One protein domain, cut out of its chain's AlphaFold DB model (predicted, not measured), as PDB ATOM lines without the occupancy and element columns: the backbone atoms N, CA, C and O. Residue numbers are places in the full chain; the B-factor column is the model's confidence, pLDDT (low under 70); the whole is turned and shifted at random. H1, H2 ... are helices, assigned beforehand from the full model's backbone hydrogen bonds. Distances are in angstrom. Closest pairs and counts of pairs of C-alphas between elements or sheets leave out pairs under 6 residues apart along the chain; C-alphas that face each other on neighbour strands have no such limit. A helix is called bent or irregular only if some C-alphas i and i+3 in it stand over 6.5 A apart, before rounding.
ATOM      1  N   ALA A 198      77.128 109.290 119.840       75.50
ATOM      2  CA  ALA A 198      78.007 110.232 119.143       75.50
ATOM      3  C   ALA A 198      77.914 111.678 119.641       75.50
ATOM      4  O   ALA A 198      78.962 112.311 119.838       75.50
ATOM      5  N   PRO A 199      76.706 112.228 119.883       77.75
ATOM      6  CA  PRO A 199      76.573 113.591 120.380       77.75
ATOM      7  C   PRO A 199      77.206 113.758 121.763       77.75
ATOM      8  O   PRO A 199      77.810 114.798 122.024       77.75
ATOM      9  N   LEU A 200      77.135 112.727 122.614       82.62
ATOM     10  CA  LEU A 200      77.734 112.733 123.948       82.62
ATOM     11  C   LEU A 200      79.265 112.757 123.862       82.62
ATOM     12  O   LEU A 200      79.896 113.660 124.411       82.62
ATOM     13  N   ALA A 201      79.867 111.844 123.093       82.06
ATOM     14  CA  ALA A 201      81.319 111.804 122.898       82.06
ATOM     15  C   ALA A 201      81.864 113.105 122.271       82.06
ATOM     16  O   ALA A 201      82.906 113.626 122.681       82.06
ATOM     17  N   LYS A 202      81.145 113.677 121.294       81.31
ATOM     18  CA  LYS A 202      81.481 114.979 120.691       81.31
ATOM     19  C   LYS A 202      81.319 116.131 121.687       81.31
ATOM     20  O   LYS A 202      82.142 117.051 121.696       81.31
ATOM     21  N   GLY A 203      80.276 116.083 122.513       81.00
ATOM     22  CA  GLY A 203      80.006 117.043 123.581       81.00
ATOM     23  C   GLY A 203      81.142 117.091 124.596       81.00
ATOM     24  O   GLY A 203      81.672 118.169 124.849       81.00
ATOM     25  N   LEU A 204      81.598 115.931 125.077       83.75
ATOM     26  CA  LEU A 204      82.727 115.811 126.006       83.75
ATOM     27  C   LEU A 204      84.030 116.360 125.422       83.75
ATOM     28  O   LEU A 204      84.702 117.163 126.062       83.75
ATOM     29  N   ARG A 205      84.353 116.025 124.167       83.25
ATOM     30  CA  ARG A 205      85.544 116.573 123.489       83.25
ATOM     31  C   ARG A 205      85.474 118.092 123.326       83.25
ATOM     32  O   ARG A 205      86.469 118.796 123.490       83.25
ATOM     33  N   THR A 206      84.293 118.612 123.000       81.88
ATOM     34  CA  THR A 206      84.072 120.059 122.866       81.88
ATOM     35  C   THR A 206      84.187 120.755 124.218       81.88
ATOM     36  O   THR A 206      84.835 121.796 124.311       81.88
ATOM     37  N   LEU A 207      83.618 120.157 125.265       82.12
ATOM     38  CA  LEU A 207      83.716 120.618 126.643       82.12
ATOM     39  C   LEU A 207      85.173 120.682 127.099       82.12
ATOM     40  O   LEU A 207      85.619 121.747 127.516       82.12
ATOM     41  N   GLY A 208      85.924 119.591 126.933       82.75
ATOM     42  CA  GLY A 208      87.347 119.529 127.260       82.75
ATOM     43  C   GLY A 208      88.141 120.634 126.566       82.75
ATOM     44  O   GLY A 208      88.891 121.351 127.222       82.75
ATOM     45  N   ARG A 209      87.904 120.871 125.267       85.94
ATOM     46  CA  ARG A 209      88.563 121.956 124.516       85.94
ATOM     47  C   ARG A 209      88.213 123.347 125.051       85.94
ATOM     48  O   ARG A 209      89.097 124.191 125.187       85.94
ATOM     49  N   ILE A 210      86.936 123.601 125.349       82.94
ATOM     50  CA  ILE A 210      86.485 124.890 125.892       82.94
ATOM     51  C   ILE A 210      87.115 125.124 127.266       82.94
ATOM     52  O   ILE A 210      87.709 126.179 127.479       82.94
ATOM     53  N   LEU A 211      87.027 124.150 128.172       83.19
ATOM     54  CA  LEU A 211      87.574 124.273 129.521       83.19
ATOM     55  C   LEU A 211      89.098 124.432 129.496       83.19
ATOM     56  O   LEU A 211      89.607 125.325 130.166       83.19
ATOM     57  N   SER A 212      89.803 123.683 128.642       86.81
ATOM     58  CA  SER A 212      91.262 123.797 128.473       86.81
ATOM     59  C   SER A 212      91.704 125.179 127.991       86.81
ATOM     60  O   SER A 212      92.790 125.640 128.322       86.81
ATOM     61  N   SER A 213      90.861 125.875 127.220       87.44
ATOM     62  CA  SER A 213      91.157 127.242 126.771       87.44
ATOM     63  C   SER A 213      90.927 128.315 127.845       87.44
ATOM     64  O   SER A 213      91.350 129.459 127.675       87.44
ATOM     65  N   LEU A 214      90.233 127.978 128.937       82.25
ATOM     66  CA  LEU A 214      89.771 128.939 129.943       82.25
ATOM     67  C   LEU A 214      90.431 128.731 131.309       82.25
ATOM     68  O   LEU A 214      90.742 129.721 131.981       82.25
ATOM     69  N   LEU A 215      90.651 127.480 131.707       81.38
ATOM     70  CA  LEU A 215      91.128 127.091 133.030       81.38
ATOM     71  C   LEU A 215      92.608 126.677 133.000       81.38
ATOM     72  O   LEU A 215      93.065 126.114 132.007       81.38
ATOM     73  N   PRO A 216      93.370 126.948 134.076       81.56
ATOM     74  CA  PRO A 216      94.699 126.370 134.259       81.56
ATOM     75  C   PRO A 216      94.618 124.866 134.577       81.56
ATOM     76  O   PRO A 216      93.544 124.361 134.896       81.56
ATOM     77  N   ALA A 217      95.756 124.165 134.503       83.38
ATOM     78  CA  ALA A 217      95.826 122.699 134.566       83.38
ATOM     79  C   ALA A 217      95.151 122.091 135.810       83.38
ATOM     80  O   ALA A 217      94.288 121.238 135.669       83.38
ATOM     81  N   GLU A 218      95.464 122.579 137.010       82.88
ATOM     82  CA  GLU A 218      94.946 122.012 138.265       82.88
ATOM     83  C   GLU A 218      93.401 122.044 138.377       82.88
ATOM     84  O   GLU A 218      92.791 120.984 138.511       82.88
ATOM     85  N   PRO A 219      92.706 123.195 138.252       79.69
ATOM     86  CA  PRO A 219      91.242 123.201 138.298       79.69
ATOM     87  C   PRO A 219      90.598 122.544 137.075       79.69
ATOM     88  O   PRO A 219      89.460 122.092 137.159       79.69
ATOM     89  N   LEU A 220      91.290 122.502 135.935       85.56
ATOM     90  CA  LEU A 220      90.826 121.774 134.760       85.56
ATOM     91  C   LEU A 220      90.783 120.264 135.031       85.56
ATOM     92  O   LEU A 220      89.772 119.634 134.730       85.56
ATOM     93  N   GLU A 221      91.835 119.711 135.635       87.81
ATOM     94  CA  GLU A 221      91.896 118.308 136.057       87.81
ATOM     95  C   GLU A 221      90.836 117.981 137.114       87.81
ATOM     96  O   GLU A 221      90.205 116.931 137.019       87.81
ATOM     97  N   ASP A 222      90.566 118.880 138.069       84.44
ATOM     98  CA  ASP A 222      89.496 118.684 139.062       84.44
ATOM     99  C   ASP A 222      88.102 118.637 138.407       84.44
ATOM    100  O   ASP A 222      87.340 117.691 138.627       84.44
ATOM    101  N   VAL A 223      87.773 119.599 137.529       84.00
ATOM    102  CA  VAL A 223      86.480 119.604 136.811       84.00
ATOM    103  C   VAL A 223      86.326 118.340 135.967       84.00
ATOM    104  O   VAL A 223      85.286 117.681 136.013       84.00
ATOM    105  N   CYS A 224      87.353 117.991 135.192       88.44
ATOM    106  CA  CYS A 224      87.338 116.809 134.337       88.44
ATOM    107  C   CYS A 224      87.265 115.512 135.153       88.44
ATOM    108  O   CYS A 224      86.487 114.622 134.806       88.44
ATOM    109  N   GLY A 225      87.975 115.435 136.278       88.38
ATOM    110  CA  GLY A 225      87.921 114.315 137.210       88.38
ATOM    111  C   GLY A 225      86.526 114.111 137.795       88.38
ATOM    112  O   GLY A 225      86.006 112.998 137.763       88.38
ATOM    113  N   ARG A 226      85.865 115.180 138.247       87.44
ATOM    114  CA  ARG A 226      84.483 115.123 138.755       87.44
ATOM    115  C   ARG A 226      83.477 114.719 137.685       87.44
ATOM    116  O   ARG A 226      82.574 113.937 137.971       87.44
ATOM    117  N   ILE A 227      83.648 115.207 136.453       88.00
ATOM    118  CA  ILE A 227      82.842 114.763 135.309       88.00
ATOM    119  C   ILE A 227      83.021 113.259 135.095       88.00
ATOM    120  O   ILE A 227      82.028 112.546 134.980       88.00
ATOM    121  N   ALA A 228      84.260 112.765 135.079       89.75
ATOM    122  CA  ALA A 228      84.538 111.345 134.902       89.75
ATOM    123  C   ALA A 228      83.941 110.497 136.036       89.75
ATOM    124  O   ALA A 228      83.301 109.486 135.753       89.75
ATOM    125  N   VAL A 229      84.068 110.928 137.298       90.25
ATOM    126  CA  VAL A 229      83.456 110.259 138.462       90.25
ATOM    127  C   VAL A 229      81.938 110.196 138.316       90.25
ATOM    128  O   VAL A 229      81.367 109.111 138.411       90.25
ATOM    129  N   MET A 230      81.284 111.320 138.014       90.19
ATOM    130  CA  MET A 230      79.837 111.358 137.784       90.19
ATOM    131  C   MET A 230      79.434 110.411 136.648       90.19
ATOM    132  O   MET A 230      78.546 109.581 136.825       90.19
ATOM    133  N   MET A 231      80.133 110.450 135.512       87.75
ATOM    134  CA  MET A 231      79.827 109.573 134.382       87.75
ATOM    135  C   MET A 231      80.060 108.096 134.702       87.75
ATOM    136  O   MET A 231      79.315 107.253 134.210       87.75
ATOM    137  N   SER A 232      81.043 107.775 135.547       89.50
ATOM    138  CA  SER A 232      81.287 106.402 135.997       89.50
ATOM    139  C   SER A 232      80.179 105.838 136.880       89.50
ATOM    140  O   SER A 232      80.006 104.623 136.919       89.50
ATOM    141  N   ALA A 233      79.405 106.702 137.539       88.94
ATOM    142  CA  ALA A 233      78.234 106.310 138.311       88.94
ATOM    143  C   ALA A 233      76.962 106.261 137.447       88.94
ATOM    144  O   ALA A 233      76.204 105.301 137.529       88.94
ATOM    145  N   GLU A 234      76.738 107.266 136.594       86.38
ATOM    146  CA  GLU A 234      75.481 107.426 135.847       86.38
ATOM    147  C   GLU A 234      75.388 106.528 134.603       86.38
ATOM    148  O   GLU A 234      74.338 105.942 134.341       86.38
ATOM    149  N   LEU A 235      76.473 106.371 133.826       83.75
ATOM    150  CA  LEU A 235      76.434 105.564 132.597       83.75
ATOM    151  C   LEU A 235      76.041 104.099 132.859       83.75
ATOM    152  O   LEU A 235      75.169 103.606 132.144       83.75
ATOM    153  N   PRO A 236      76.609 103.402 133.869       87.25
ATOM    154  CA  PRO A 236      76.191 102.042 134.203       87.25
ATOM    155  C   PRO A 236      74.717 101.909 134.576       87.25
ATOM    156  O   PRO A 236      74.083 100.929 134.195       87.25
ATOM    157  N   LEU A 237      74.167 102.884 135.309       84.94
ATOM    158  CA  LEU A 237      72.762 102.867 135.719       84.94
ATOM    159  C   LEU A 237      71.848 102.933 134.500       84.94
ATOM    160  O   LEU A 237      70.938 102.123 134.360       84.94
ATOM    161  N   HIS A 238      72.141 103.842 133.576       78.88
ATOM    162  CA  HIS A 238      71.364 103.995 132.351       78.88
ATOM    163  C   HIS A 238      71.513 102.809 131.400       78.88
ATOM    164  O   HIS A 238      70.531 102.334 130.832       78.88
ATOM    165  N   ALA A 239      72.728 102.289 131.254       76.31
ATOM    166  CA  ALA A 239      73.005 101.161 130.376       76.31
ATOM    167  C   ALA A 239      72.591  99.802 130.964       76.31
ATOM    168  O   ALA A 239      72.531  98.837 130.218       76.31
ATOM    169  N   SER A 240      72.227  99.719 132.250       73.12
ATOM    170  CA  SER A 240      71.604  98.512 132.824       73.12
ATOM    171  C   SER A 240      70.252  98.167 132.187       73.12
ATOM    172  O   SER A 240      69.794  97.034 132.282       73.12
ATOM    173  N   SER A 241      69.631  99.133 131.504       70.31
ATOM    174  CA  SER A 241      68.441  98.908 130.678       70.31
ATOM    175  C   SER A 241      68.731  98.171 129.362       70.31
ATOM    176  O   SER A 241      67.798  97.722 128.701       70.31
ATOM    177  N   VAL A 242      70.005  98.047 128.975       73.88
ATOM    178  CA  VAL A 242      70.454  97.288 127.807       73.88
ATOM    179  C   VAL A 242      70.748  95.860 128.267       73.88
ATOM    180  O   VAL A 242      71.803  95.587 128.833       73.88
ATOM    181  N   ASP A 243      69.796  94.953 128.054       76.44
ATOM    182  CA  ASP A 243      69.930  93.541 128.427       76.44
ATOM    183  C   ASP A 243      70.867  92.804 127.456       76.44
ATOM    184  O   ASP A 243      70.429  92.261 126.439       76.44
ATOM    185  N   ALA A 244      72.168  92.802 127.763       77.00
ATOM    186  CA  ALA A 244      73.208  92.194 126.932       77.00
ATOM    187  C   ALA A 244      73.010  90.685 126.689       77.00
ATOM    188  O   ALA A 244      73.448  90.181 125.647       77.00
ATOM    189  N   ASP A 245      72.327  89.980 127.597       77.75
ATOM    190  CA  ASP A 245      72.058  88.541 127.483       77.75
ATOM    191  C   ASP A 245      70.999  88.245 126.410       77.75
ATOM    192  O   ASP A 245      71.026  87.192 125.772       77.75
ATOM    193  N   SER A 246      70.104  89.202 126.154       80.31
ATOM    194  CA  SER A 246      69.090  89.119 125.095       80.31
ATOM    195  C   SER A 246      69.610  89.499 123.700       80.31
ATOM    196  O   SER A 246      68.922  89.285 122.700       80.31
ATOM    197  N   MET A 247      70.821  90.058 123.612       83.94
ATOM    198  CA  MET A 247      71.390  90.590 122.372       83.94
ATOM    199  C   MET A 247      72.163  89.532 121.579       83.94
ATOM    200  O   MET A 247      72.799  88.631 122.131       83.94
ATOM    201  N   THR A 248      72.207  89.686 120.255       87.25
ATOM    202  CA  THR A 248      73.146  88.922 119.425       87.25
ATOM    203  C   THR A 248      74.592  89.378 119.647       87.25
ATOM    204  O   THR A 248      74.864  90.445 120.201       87.25
ATOM    205  N   VAL A 249      75.548  88.582 119.153       85.06
ATOM    206  CA  VAL A 249      76.983  88.932 119.111       85.06
ATOM    207  C   VAL A 249      77.209  90.286 118.427       85.06
ATOM    208  O   VAL A 249      77.968  91.117 118.923       85.06
ATOM    209  N   ALA A 250      76.527  90.534 117.303       82.69
ATOM    210  CA  ALA A 250      76.624  91.801 116.583       82.69
ATOM    211  C   ALA A 250      76.084  92.962 117.429       82.69
ATOM    212  O   ALA A 250      76.753  93.985 117.559       82.69
ATOM    213  N   GLY A 251      74.934  92.771 118.085       83.75
ATOM    214  CA  GLY A 251      74.355  93.764 118.985       83.75
ATOM    215  C   GLY A 251      75.274  94.101 120.164       83.75
ATOM    216  O   GLY A 251      75.537  95.277 120.416       83.75
ATOM    217  N   ARG A 252      75.824  93.093 120.858       85.50
ATOM    218  CA  ARG A 252      76.777  93.316 121.963       85.50
ATOM    219  C   ARG A 252      78.026  94.055 121.498       85.50
ATOM    220  O   ARG A 252      78.459  94.991 122.165       85.50
ATOM    221  N   ARG A 253      78.569  93.693 120.331       84.50
ATOM    222  CA  ARG A 253      79.700  94.399 119.708       84.50
ATOM    223  C   ARG A 253      79.359  95.859 119.406       84.50
ATOM    224  O   ARG A 253      80.166  96.742 119.694       84.50
ATOM    225  N   GLY A 254      78.168  96.126 118.872       82.88
ATOM    226  CA  GLY A 254      77.670  97.479 118.628       82.88
ATOM    227  C   GLY A 254      77.571  98.305 119.909       82.88
ATOM    228  O   GLY A 254      78.121  99.407 119.970       82.88
ATOM    229  N   ALA A 255      76.939  97.770 120.954       84.69
ATOM    230  CA  ALA A 255      76.806  98.448 122.244       84.69
ATOM    231  C   ALA A 255      78.168  98.703 122.914       84.69
ATOM    232  O   ALA A 255      78.461  99.835 123.313       84.69
ATOM    233  N   ALA A 256      79.036  97.686 122.964       86.19
ATOM    234  CA  ALA A 256      80.369  97.780 123.553       86.19
ATOM    235  C   ALA A 256      81.256  98.810 122.834       86.19
ATOM    236  O   ALA A 256      81.926  99.606 123.494       86.19
ATOM    237  N   ALA A 257      81.224  98.863 121.498       83.69
ATOM    238  CA  ALA A 257      81.997  99.834 120.720       83.69
ATOM    239  C   ALA A 257      81.546 101.284 120.974       83.69
ATOM    240  O   ALA A 257      82.377 102.177 121.148       83.69
ATOM    241  N   HIS A 258      80.234 101.532 121.046       83.00
ATOM    242  CA  HIS A 258      79.694 102.878 121.257       83.00
ATOM    243  C   HIS A 258      79.896 103.391 122.679       83.00
ATOM    244  O   HIS A 258      80.281 104.547 122.868       83.00
ATOM    245  N   LEU A 259      79.680 102.536 123.679       85.25
ATOM    246  CA  LEU A 259      80.008 102.860 125.066       85.25
ATOM    247  C   LEU A 259      81.520 103.040 125.228       85.25
ATOM    248  O   LEU A 259      81.956 104.005 125.854       85.25
ATOM    249  N   GLY A 260      82.326 102.201 124.574       84.69
ATOM    250  CA  GLY A 260      83.778 102.344 124.531       84.69
ATOM    251  C   GLY A 260      84.238 103.677 123.940       84.69
ATOM    252  O   GLY A 260      85.111 104.326 124.511       84.69
ATOM    253  N   ALA A 261      83.599 104.164 122.873       83.25
ATOM    254  CA  ALA A 261      83.898 105.476 122.296       83.25
ATOM    255  C   ALA A 261      83.614 106.644 123.264       83.25
ATOM    256  O   ALA A 261      84.335 107.646 123.254       83.25
ATOM    257  N   VAL A 262      82.594 106.528 124.126       86.31
ATOM    258  CA  VAL A 262      82.336 107.508 125.199       86.31
ATOM    259  C   VAL A 262      83.429 107.441 126.264       86.31
ATOM    260  O   VAL A 262      83.919 108.486 126.689       86.31
ATOM    261  N   VAL A 263      83.856 106.237 126.656       88.25
ATOM    262  CA  VAL A 263      84.951 106.043 127.621       88.25
ATOM    263  C   VAL A 263      86.272 106.606 127.085       88.25
ATOM    264  O   VAL A 263      86.986 107.275 127.827       88.25
ATOM    265  N   VAL A 264      86.565 106.440 125.792       86.19
ATOM    266  CA  VAL A 264      87.724 107.080 125.143       86.19
ATOM    267  C   VAL A 264      87.578 108.602 125.107       86.19
ATOM    268  O   VAL A 264      88.522 109.332 125.383       86.19
ATOM    269  N   ALA A 265      86.392 109.133 124.804       85.38
ATOM    270  CA  ALA A 265      86.184 110.582 124.840       85.38
ATOM    271  C   ALA A 265      86.387 111.169 126.250       85.38
ATOM    272  O   ALA A 265      86.888 112.286 126.372       85.38
ATOM    273  N   LEU A 266      86.013 110.421 127.293       88.06
ATOM    274  CA  LEU A 266      86.261 110.760 128.694       88.06
ATOM    275  C   LEU A 266      87.744 110.706 129.058       88.06
ATOM    276  O   LEU A 266      88.229 111.595 129.750       88.06
ATOM    277  N   SER A 267      88.471 109.689 128.604       86.94
ATOM    278  CA  SER A 267      89.884 109.527 128.947       86.94
ATOM    279  C   SER A 267      90.794 110.578 128.317       86.94
ATOM    280  O   SER A 267      91.845 110.886 128.868       86.94
ATOM    281  N   LEU A 268      90.366 111.166 127.198       87.31
ATOM    282  CA  LEU A 268      91.035 112.300 126.556       87.31
ATOM    283  C   LEU A 268      90.843 113.624 127.313       87.31
ATOM    284  O   LEU A 268      91.414 114.643 126.918       87.31
ATOM    285  N   LEU A 269      90.024 113.648 128.368       86.31
ATOM    286  CA  LEU A 269      89.929 114.816 129.229       86.31
ATOM    287  C   LEU A 269      91.202 114.957 130.088       86.31
ATOM    288  O   LEU A 269      91.762 113.955 130.546       86.31
ATOM    289  N   PRO A 270      91.659 116.197 130.343       86.06
ATOM    290  CA  PRO A 270      92.779 116.460 131.242       86.06
ATOM    291  C   PRO A 270      92.591 115.783 132.604       86.06
ATOM    292  O   PRO A 270      91.520 115.870 133.201       86.06
ATOM    293  N   GLY A 271      93.622 115.086 133.083       83.88
ATOM    294  CA  GLY A 271      93.570 114.366 134.356       83.88
ATOM    295  C   GLY A 271      92.750 113.072 134.337       83.88
ATOM    296  O   GLY A 271      92.617 112.450 135.386       83.88
ATOM    297  N   CYS A 272      92.215 112.629 133.192       85.06
ATOM    298  CA  CYS A 272      91.447 111.379 133.068       85.06
ATOM    299  C   CYS A 272      92.193 110.260 132.323       85.06
ATOM    300  O   CYS A 272      91.765 109.107 132.367       85.06
ATOM    301  N   SER A 273      93.311 110.572 131.663       81.75
ATOM    302  CA  SER A 273      94.121 109.580 130.950       81.75
ATOM    303  C   SER A 273      94.823 108.651 131.937       81.75
ATOM    304  O   SER A 273      95.678 109.101 132.702       81.75
ATOM    305  N   ALA A 274      94.469 107.364 131.942       64.38
ATOM    306  CA  ALA A 274      95.140 106.361 132.767       64.38
ATOM    307  C   ALA A 274      96.518 106.003 132.174       64.38
ATOM    308  O   ALA A 274      96.633 105.907 130.950       64.38
ATOM    309  N   PRO A 275      97.564 105.796 132.995       57.91
ATOM    310  CA  PRO A 275      98.872 105.401 132.489       57.91
ATOM    311  C   PRO A 275      98.831 103.994 131.859       57.91
ATOM    312  O   PRO A 275      98.142 103.104 132.375       57.91
ATOM    313  N   PRO A 276      99.579 103.754 130.764       51.28
ATOM    314  CA  PRO A 276      99.655 102.435 130.148       51.28
ATOM    315  C   PRO A 276     100.207 101.415 131.152       51.28
ATOM    316  O   PRO A 276     101.246 101.629 131.772       51.28
ATOM    317  N   GLY A 277      99.500 100.296 131.324       52.03
ATOM    318  CA  GLY A 277      99.954  99.186 132.167       52.03
ATOM    319  C   GLY A 277      99.540  99.234 133.641       52.03
ATOM    320  O   GLY A 277      99.966  98.362 134.395       52.03
ATOM    321  N   SER A 278      98.672 100.160 134.078       51.41
ATOM    322  CA  SER A 278      98.106 100.141 135.441       51.41
ATOM    323  C   SER A 278      97.048  99.038 135.610       51.41
ATOM    324  O   SER A 278      95.870  99.287 135.883       51.41
ATOM    325  N   ALA A 279      97.458  97.784 135.440       44.78
ATOM    326  CA  ALA A 279      96.692  96.620 135.849       44.78
ATOM    327  C   ALA A 279      96.700  96.546 137.385       44.78
ATOM    328  O   ALA A 279      97.458  95.793 137.980       44.78
ATOM    329  N   GLY A 280      95.877  97.370 138.041       47.03
ATOM    330  CA  GLY A 280      95.548  97.180 139.458       47.03
ATOM    331  C   GLY A 280      95.937  98.283 140.440       47.03
ATOM    332  O   GLY A 280      95.711  98.091 141.626       47.03
ATOM    333  N   ALA A 281      96.455  99.434 140.011       43.94
ATOM    334  CA  ALA A 281      96.732 100.509 140.959       43.94
ATOM    335  C   ALA A 281      95.485 101.382 141.191       43.94
ATOM    336  O   ALA A 281      95.032 102.076 140.287       43.94
ATOM    337  N   GLU A 282      94.986 101.407 142.429       52.47
ATOM    338  CA  GLU A 282      94.134 102.487 142.964       52.47
ATOM    339  C   GLU A 282      94.878 103.841 143.038       52.47
ATOM    340  O   GLU A 282      94.329 104.841 143.491       52.47
ATOM    341  N   ALA A 283      96.140 103.887 142.594       54.56
ATOM    342  CA  ALA A 283      96.941 105.094 142.497       54.56
ATOM    343  C   ALA A 283      96.673 105.798 141.159       54.56
ATOM    344  O   ALA A 283      97.106 105.350 140.097       54.56
ATOM    345  N   GLY A 284      95.961 106.914 141.235       70.62
ATOM    346  CA  GLY A 284      95.660 107.793 140.116       70.62
ATOM    347  C   GLY A 284      94.786 108.954 140.576       70.62
ATOM    348  O   GLY A 284      94.287 108.963 141.701       70.62
ATOM    349  N   THR A 285      94.590 109.949 139.720       82.88
ATOM    350  CA  THR A 285      93.578 110.985 139.964       82.88
ATOM    351  C   THR A 285      92.184 110.345 140.030       82.88
ATOM    352  O   THR A 285      91.940 109.272 139.467       82.88
ATOM    353  N   ALA A 286      91.219 111.024 140.657       84.44
ATOM    354  CA  ALA A 286      89.830 110.555 140.688       84.44
ATOM    355  C   ALA A 286      89.273 110.279 139.274       84.44
ATOM    356  O   ALA A 286      88.540 109.313 139.066       84.44
ATOM    357  N   GLY A 287      89.684 111.085 138.284       85.25
ATOM    358  CA  GLY A 287      89.323 110.890 136.882       85.25
ATOM    359  C   GLY A 287      89.869 109.596 136.282       85.25
ATOM    360  O   GLY A 287      89.125 108.869 135.626       85.25
ATOM    361  N   GLN A 288      91.137 109.267 136.538       87.06
ATOM    362  CA  GLN A 288      91.755 108.020 136.070       87.06
ATOM    363  C   GLN A 288      91.060 106.790 136.660       87.06
ATOM    364  O   GLN A 288      90.727 105.852 135.933       87.06
ATOM    365  N   VAL A 289      90.788 106.811 137.967       87.94
ATOM    366  CA  VAL A 289      90.089 105.719 138.664       87.94
ATOM    367  C   VAL A 289      88.675 105.529 138.105       87.94
ATOM    368  O   VAL A 289      88.246 104.395 137.869       87.94
ATOM    369  N   ALA A 290      87.963 106.623 137.827       89.38
ATOM    370  CA  ALA A 290      86.627 106.587 137.240       89.38
ATOM    371  C   ALA A 290      86.615 105.994 135.819       89.38
ATOM    372  O   ALA A 290      85.787 105.136 135.510       89.38
ATOM    373  N   VAL A 291      87.571 106.386 134.966       89.19
ATOM    374  CA  VAL A 291      87.719 105.830 133.610       89.19
ATOM    375  C   VAL A 291      88.034 104.335 133.664       89.19
ATOM    376  O   VAL A 291      87.379 103.549 132.983       89.19
ATOM    377  N   LEU A 292      88.976 103.908 134.511       88.00
ATOM    378  CA  LEU A 292      89.300 102.485 134.678       88.00
ATOM    379  C   LEU A 292      88.101 101.674 135.189       88.00
ATOM    380  O   LEU A 292      87.894 100.536 134.760       88.00
ATOM    381  N   SER A 293      87.289 102.262 136.067       89.94
ATOM    382  CA  SER A 293      86.052 101.645 136.559       89.94
ATOM    383  C   SER A 293      85.033 101.441 135.436       89.94
ATOM    384  O   SER A 293      84.438 100.365 135.346       89.94
ATOM    385  N   LEU A 294      84.891 102.417 134.531       89.19
ATOM    386  CA  LEU A 294      84.052 102.298 133.334       89.19
ATOM    387  C   LEU A 294      84.569 101.238 132.357       89.19
ATOM    388  O   LEU A 294      83.775 100.441 131.866       89.19
ATOM    389  N   VAL A 295      85.882 101.166 132.114       89.12
ATOM    390  CA  VAL A 295      86.484 100.122 131.259       89.12
ATOM    391  C   VAL A 295      86.158  98.726 131.796       89.12
ATOM    392  O   VAL A 295      85.677  97.873 131.054       89.12
ATOM    393  N   ARG A 296      86.344  98.507 133.105       89.06
ATOM    394  CA  ARG A 296      86.004  97.235 133.771       89.06
ATOM    395  C   ARG A 296      84.509  96.938 133.766       89.06
ATOM    396  O   ARG A 296      84.107  95.784 133.895       89.06
ATOM    397  N   TRP A 297      83.670  97.966 133.732       90.31
ATOM    398  CA  TRP A 297      82.231  97.789 133.609       90.31
ATOM    399  C   TRP A 297      81.855  97.342 132.188       90.31
ATOM    400  O   TRP A 297      81.166  96.335 132.072       90.31
ATOM    401  N   VAL A 298      82.385  97.978 131.133       88.19
ATOM    402  CA  VAL A 298      82.170  97.555 129.730       88.19
ATOM    403  C   VAL A 298      82.613  96.104 129.516       88.19
ATOM    404  O   VAL A 298      81.867  95.316 128.942       88.19
ATOM    405  N   GLU A 299      83.787  95.738 130.039       88.88
ATOM    406  CA  GLU A 299      84.323  94.371 129.969       88.88
ATOM    407  C   GLU A 299      83.375  93.340 130.598       88.88
ATOM    408  O   GLU A 299      83.147  92.277 130.030       88.88
ATOM    409  N   ARG A 300      82.775  93.666 131.748       88.88
ATOM    410  CA  ARG A 300      81.856  92.758 132.448       88.88
ATOM    411  C   ARG A 300      80.471  92.680 131.813       88.88
ATOM    412  O   ARG A 300      79.874  91.615 131.855       88.88
ATOM    413  N   GLN A 301      79.955  93.783 131.276       88.00
ATOM    414  CA  GLN A 301      78.589  93.832 130.745       88.00
ATOM    415  C   GLN A 301      78.431  93.098 129.415       88.00
ATOM    416  O   GLN A 301      77.402  92.477 129.188       88.00
ATOM    417  N   PHE A 302      79.435  93.156 128.538       86.12
ATOM    418  CA  PHE A 302      79.317  92.627 127.173       86.12
ATOM    419  C   PHE A 302      80.188  91.393 126.916       86.12
ATOM    420  O   PHE A 302      80.449  91.070 125.762       86.12
ATOM    421  N   GLY A 303      80.672  90.715 127.961       85.75
ATOM    422  CA  GLY A 303      81.432  89.470 127.828       85.75
ATOM    423  C   GLY A 303      82.664  89.592 126.921       85.75
ATOM    424  O   GLY A 303      83.498  90.478 127.104       85.75
ATOM    425  N   ALA A 304      82.788  88.693 125.939       84.69
ATOM    426  CA  ALA A 304      83.930  88.659 125.021       84.69
ATOM    427  C   ALA A 304      84.024  89.929 124.159       84.69
ATOM    428  O   ALA A 304      85.102  90.501 124.011       84.69
ATOM    429  N   GLU A 305      82.891  90.423 123.661       86.62
ATOM    430  CA  GLU A 305      82.822  91.656 122.874       86.62
ATOM    431  C   GLU A 305      83.166  92.887 123.735       86.62
ATOM    432  O   GLU A 305      83.813  93.832 123.276       86.62
ATOM    433  N   GLY A 306      82.803  92.849 125.021       81.75
ATOM    434  CA  GLY A 306      83.217  93.833 126.022       81.75
ATOM    435  C   GLY A 306      84.719  93.816 126.294       81.75
ATOM    436  O   GLY A 306      85.328  94.877 126.423       81.75
ATOM    437  N   ALA A 307      85.334  92.633 126.354       84.81
ATOM    438  CA  ALA A 307      86.777  92.479 126.530       84.81
ATOM    439  C   ALA A 307      87.565  93.009 125.319       84.81
ATOM    440  O   ALA A 307      88.560  93.714 125.506       84.81
ATOM    441  N   GLU A 308      87.090  92.753 124.095       83.50
ATOM    442  CA  GLU A 308      87.651  93.330 122.864       83.50
ATOM    443  C   GLU A 308      87.581  94.864 122.889       83.50
ATOM    444  O   GLU A 308      88.587  95.542 122.659       83.50
ATOM    445  N   ALA A 309      86.422  95.430 123.245       82.50
ATOM    446  CA  ALA A 309      86.262  96.876 123.383       82.50
ATOM    447  C   ALA A 309      87.163  97.447 124.491       82.50
ATOM    448  O   ALA A 309      87.827  98.460 124.291       82.50
ATOM    449  N   ALA A 310      87.256  96.786 125.646       83.69
ATOM    450  CA  ALA A 310      88.125  97.195 126.747       83.69
ATOM    451  C   ALA A 310      89.616  97.142 126.378       83.69
ATOM    452  O   ALA A 310      90.396  97.972 126.855       83.69
ATOM    453  N   ALA A 311      90.029  96.190 125.541       82.12
ATOM    454  CA  ALA A 311      91.378  96.129 124.989       82.12
ATOM    455  C   ALA A 311      91.630  97.285 124.008       82.12
ATOM    456  O   ALA A 311      92.654  97.955 124.119       82.12
ATOM    457  N   ALA A 312      90.674  97.591 123.126       80.12
ATOM    458  CA  ALA A 312      90.765  98.718 122.198       80.12
ATOM    459  C   ALA A 312      90.802 100.080 122.919       80.12
ATOM    460  O   ALA A 312      91.589 100.959 122.557       80.12
ATOM    461  N   ILE A 313      90.012 100.245 123.988       80.19
ATOM    462  CA  ILE A 313      90.074 101.429 124.856       80.19
ATOM    463  C   ILE A 313      91.473 101.526 125.464       80.19
ATOM    464  O   ILE A 313      92.123 102.550 125.306       80.19
ATOM    465  N   ARG A 314      91.977 100.456 126.098       80.31
ATOM    466  CA  ARG A 314      93.321 100.433 126.704       80.31
ATOM    467  C   ARG A 314      94.435 100.728 125.698       80.31
ATOM    468  O   ARG A 314      95.347 101.476 126.029       80.31
ATOM    469  N   ALA A 315      94.341 100.209 124.476       76.44
ATOM    470  CA  ALA A 315      95.278 100.522 123.398       76.44
ATOM    471  C   ALA A 315      95.235 102.013 123.024       76.44
ATOM    472  O   ALA A 315      96.278 102.642 122.870       76.44
ATOM    473  N   SER A 316      94.037 102.607 122.985       71.56
ATOM    474  CA  SER A 316      93.847 104.042 122.731       71.56
ATOM    475  C   SER A 316      94.387 104.936 123.858       71.56
ATOM    476  O   SER A 316      94.675 106.103 123.619       71.56
ATOM    477  N   LEU A 317      94.533 104.404 125.077       67.06
ATOM    478  CA  LEU A 317      95.149 105.095 126.221       67.06
ATOM    479  C   LEU A 317      96.681 104.996 126.232       67.06
ATOM    480  O   LEU A 317      97.337 105.787 126.902       67.06
ATOM    481  N   GLY A 318      97.241 103.995 125.548       53.47
ATOM    482  CA  GLY A 318      98.673 103.692 125.554       53.47
ATOM    483  C   GLY A 318      99.457 104.233 124.360       53.47
ATOM    484  O   GLY A 318     100.671 104.048 124.327       53.47
ATOM    485  N   SER A 319      98.800 104.876 123.391       33.69
ATOM    486  CA  SER A 319      99.491 105.479 122.251       33.69
ATOM    487  C   SER A 319      99.960 106.900 122.609       33.69
ATOM    488  O   SER A 319      99.120 107.694 123.039       33.69
TER     489      SER A 319
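What this domain is: This is residues 198 to 319 of the 320 residues of the protein "Hypothetical protein" of Symbiodinium sp. KB8 (UniProt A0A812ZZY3). This is a five-helix bundle, running up and down, with H3 and H4 side by side as its core: H2 packs along H4, while H5 packs on both H3 and H4. H1 packs on H3 and, near its other end, on H2, at the edge of the bundle away from H5, and the long link from H3 to H4 loops out on the side away from H1. The printed part has 122 residues with five named helices, H1 to H5 in order along the chain, and no named strand; the class is all helix. The whole is compact, with a radius of gyration of the C-alphas of 14.2 A, and only just elongated, with spans of 46 by 30 by 25 A.

How they stand to each other: The longest helix is H2, residues 217 to 239, which has a kink of 27 degrees near residue 233; it is neither bent nor irregular, but only just: C-alphas 233 and 236 are 6.3 A apart. H2 touches H4, residues 286 to 301, running the same way at a shallow tilt of 22 degrees; their closest C-alphas, those of Gly 225 and Gly 287, are 3.7 A apart. H4 touches H3, residues 249 to 267, at a shallow tilt of 2 degrees, opposite ways; the closest C-alphas of this helical hairpin, those of Ser 267 and Val 291, are 6.3 A apart. H3 and H4 are the hub, touching three other helices each. H5, residues 303 to 318, touches H3, the same way at a shallow tilt of 27 degrees, with the closest C-alphas, those of Arg 253 and Glu 305, 5.2 A apart. H4 and H5 form a hairpin at a shallow tilt of 29 degrees, in which H4 touches H5 with residues 295 to 300 alone; the closest C-alphas, those of Glu 299 and Gly 306, are 4.1 A apart. H1, residues 198 to 214, touches H3 with residues 198 to 205 alone, the same way at a shallow tilt of 7 degrees; the closest C-alphas are those of Ala 201 and Val 262, 5.0 A apart. H1 and H2, a hairpin at a shallow tilt of 16 degrees, only just touch, with 3 pairs of C-alphas within 8 A, the closest being those of Ser 212 and Leu 220 at 6.6 A. H2 and H3 are close but not clearly touching: the closest C-alphas, those of Ala 228 and Leu 266, are 6.5 A apart. H1 is apart from H4 and from H5, and H2 is apart from H5. In H1, H3, H4 and H5 every O i to N i+4 pair is within hydrogen-bond range; in H2, 17 of 19 are.

Where its parts are: H2 is 31.7 A from first to last C-alpha, and C-alpha 217 stands at (95.826, 122.699, 134.566). H3 measures 26.2 A and H1 24.6 A, the latter beginning with C-alpha 198 at (78.007, 110.232, 119.143). H4 and H5 measure 22.5 A each, and H5 ends with C-alpha 318 at (98.673, 103.692, 125.554).

The domain as a whole: The two C-alphas farthest apart, those of Pro 216 and Ser 246, are 46.1 A apart. The printed part has no cut. The links H1 to H2 and H4 to H5 are tight, H2 to H3 is short, and H3 to H4 is long: residues 268 to 285, with no named element, whose C-alphas lie 9 to 17 A from the mean of all C-alphas. The mean pLDDT of the printed part is 80.6, and it is under 70 in residues 274 to 283 and 317 to 319.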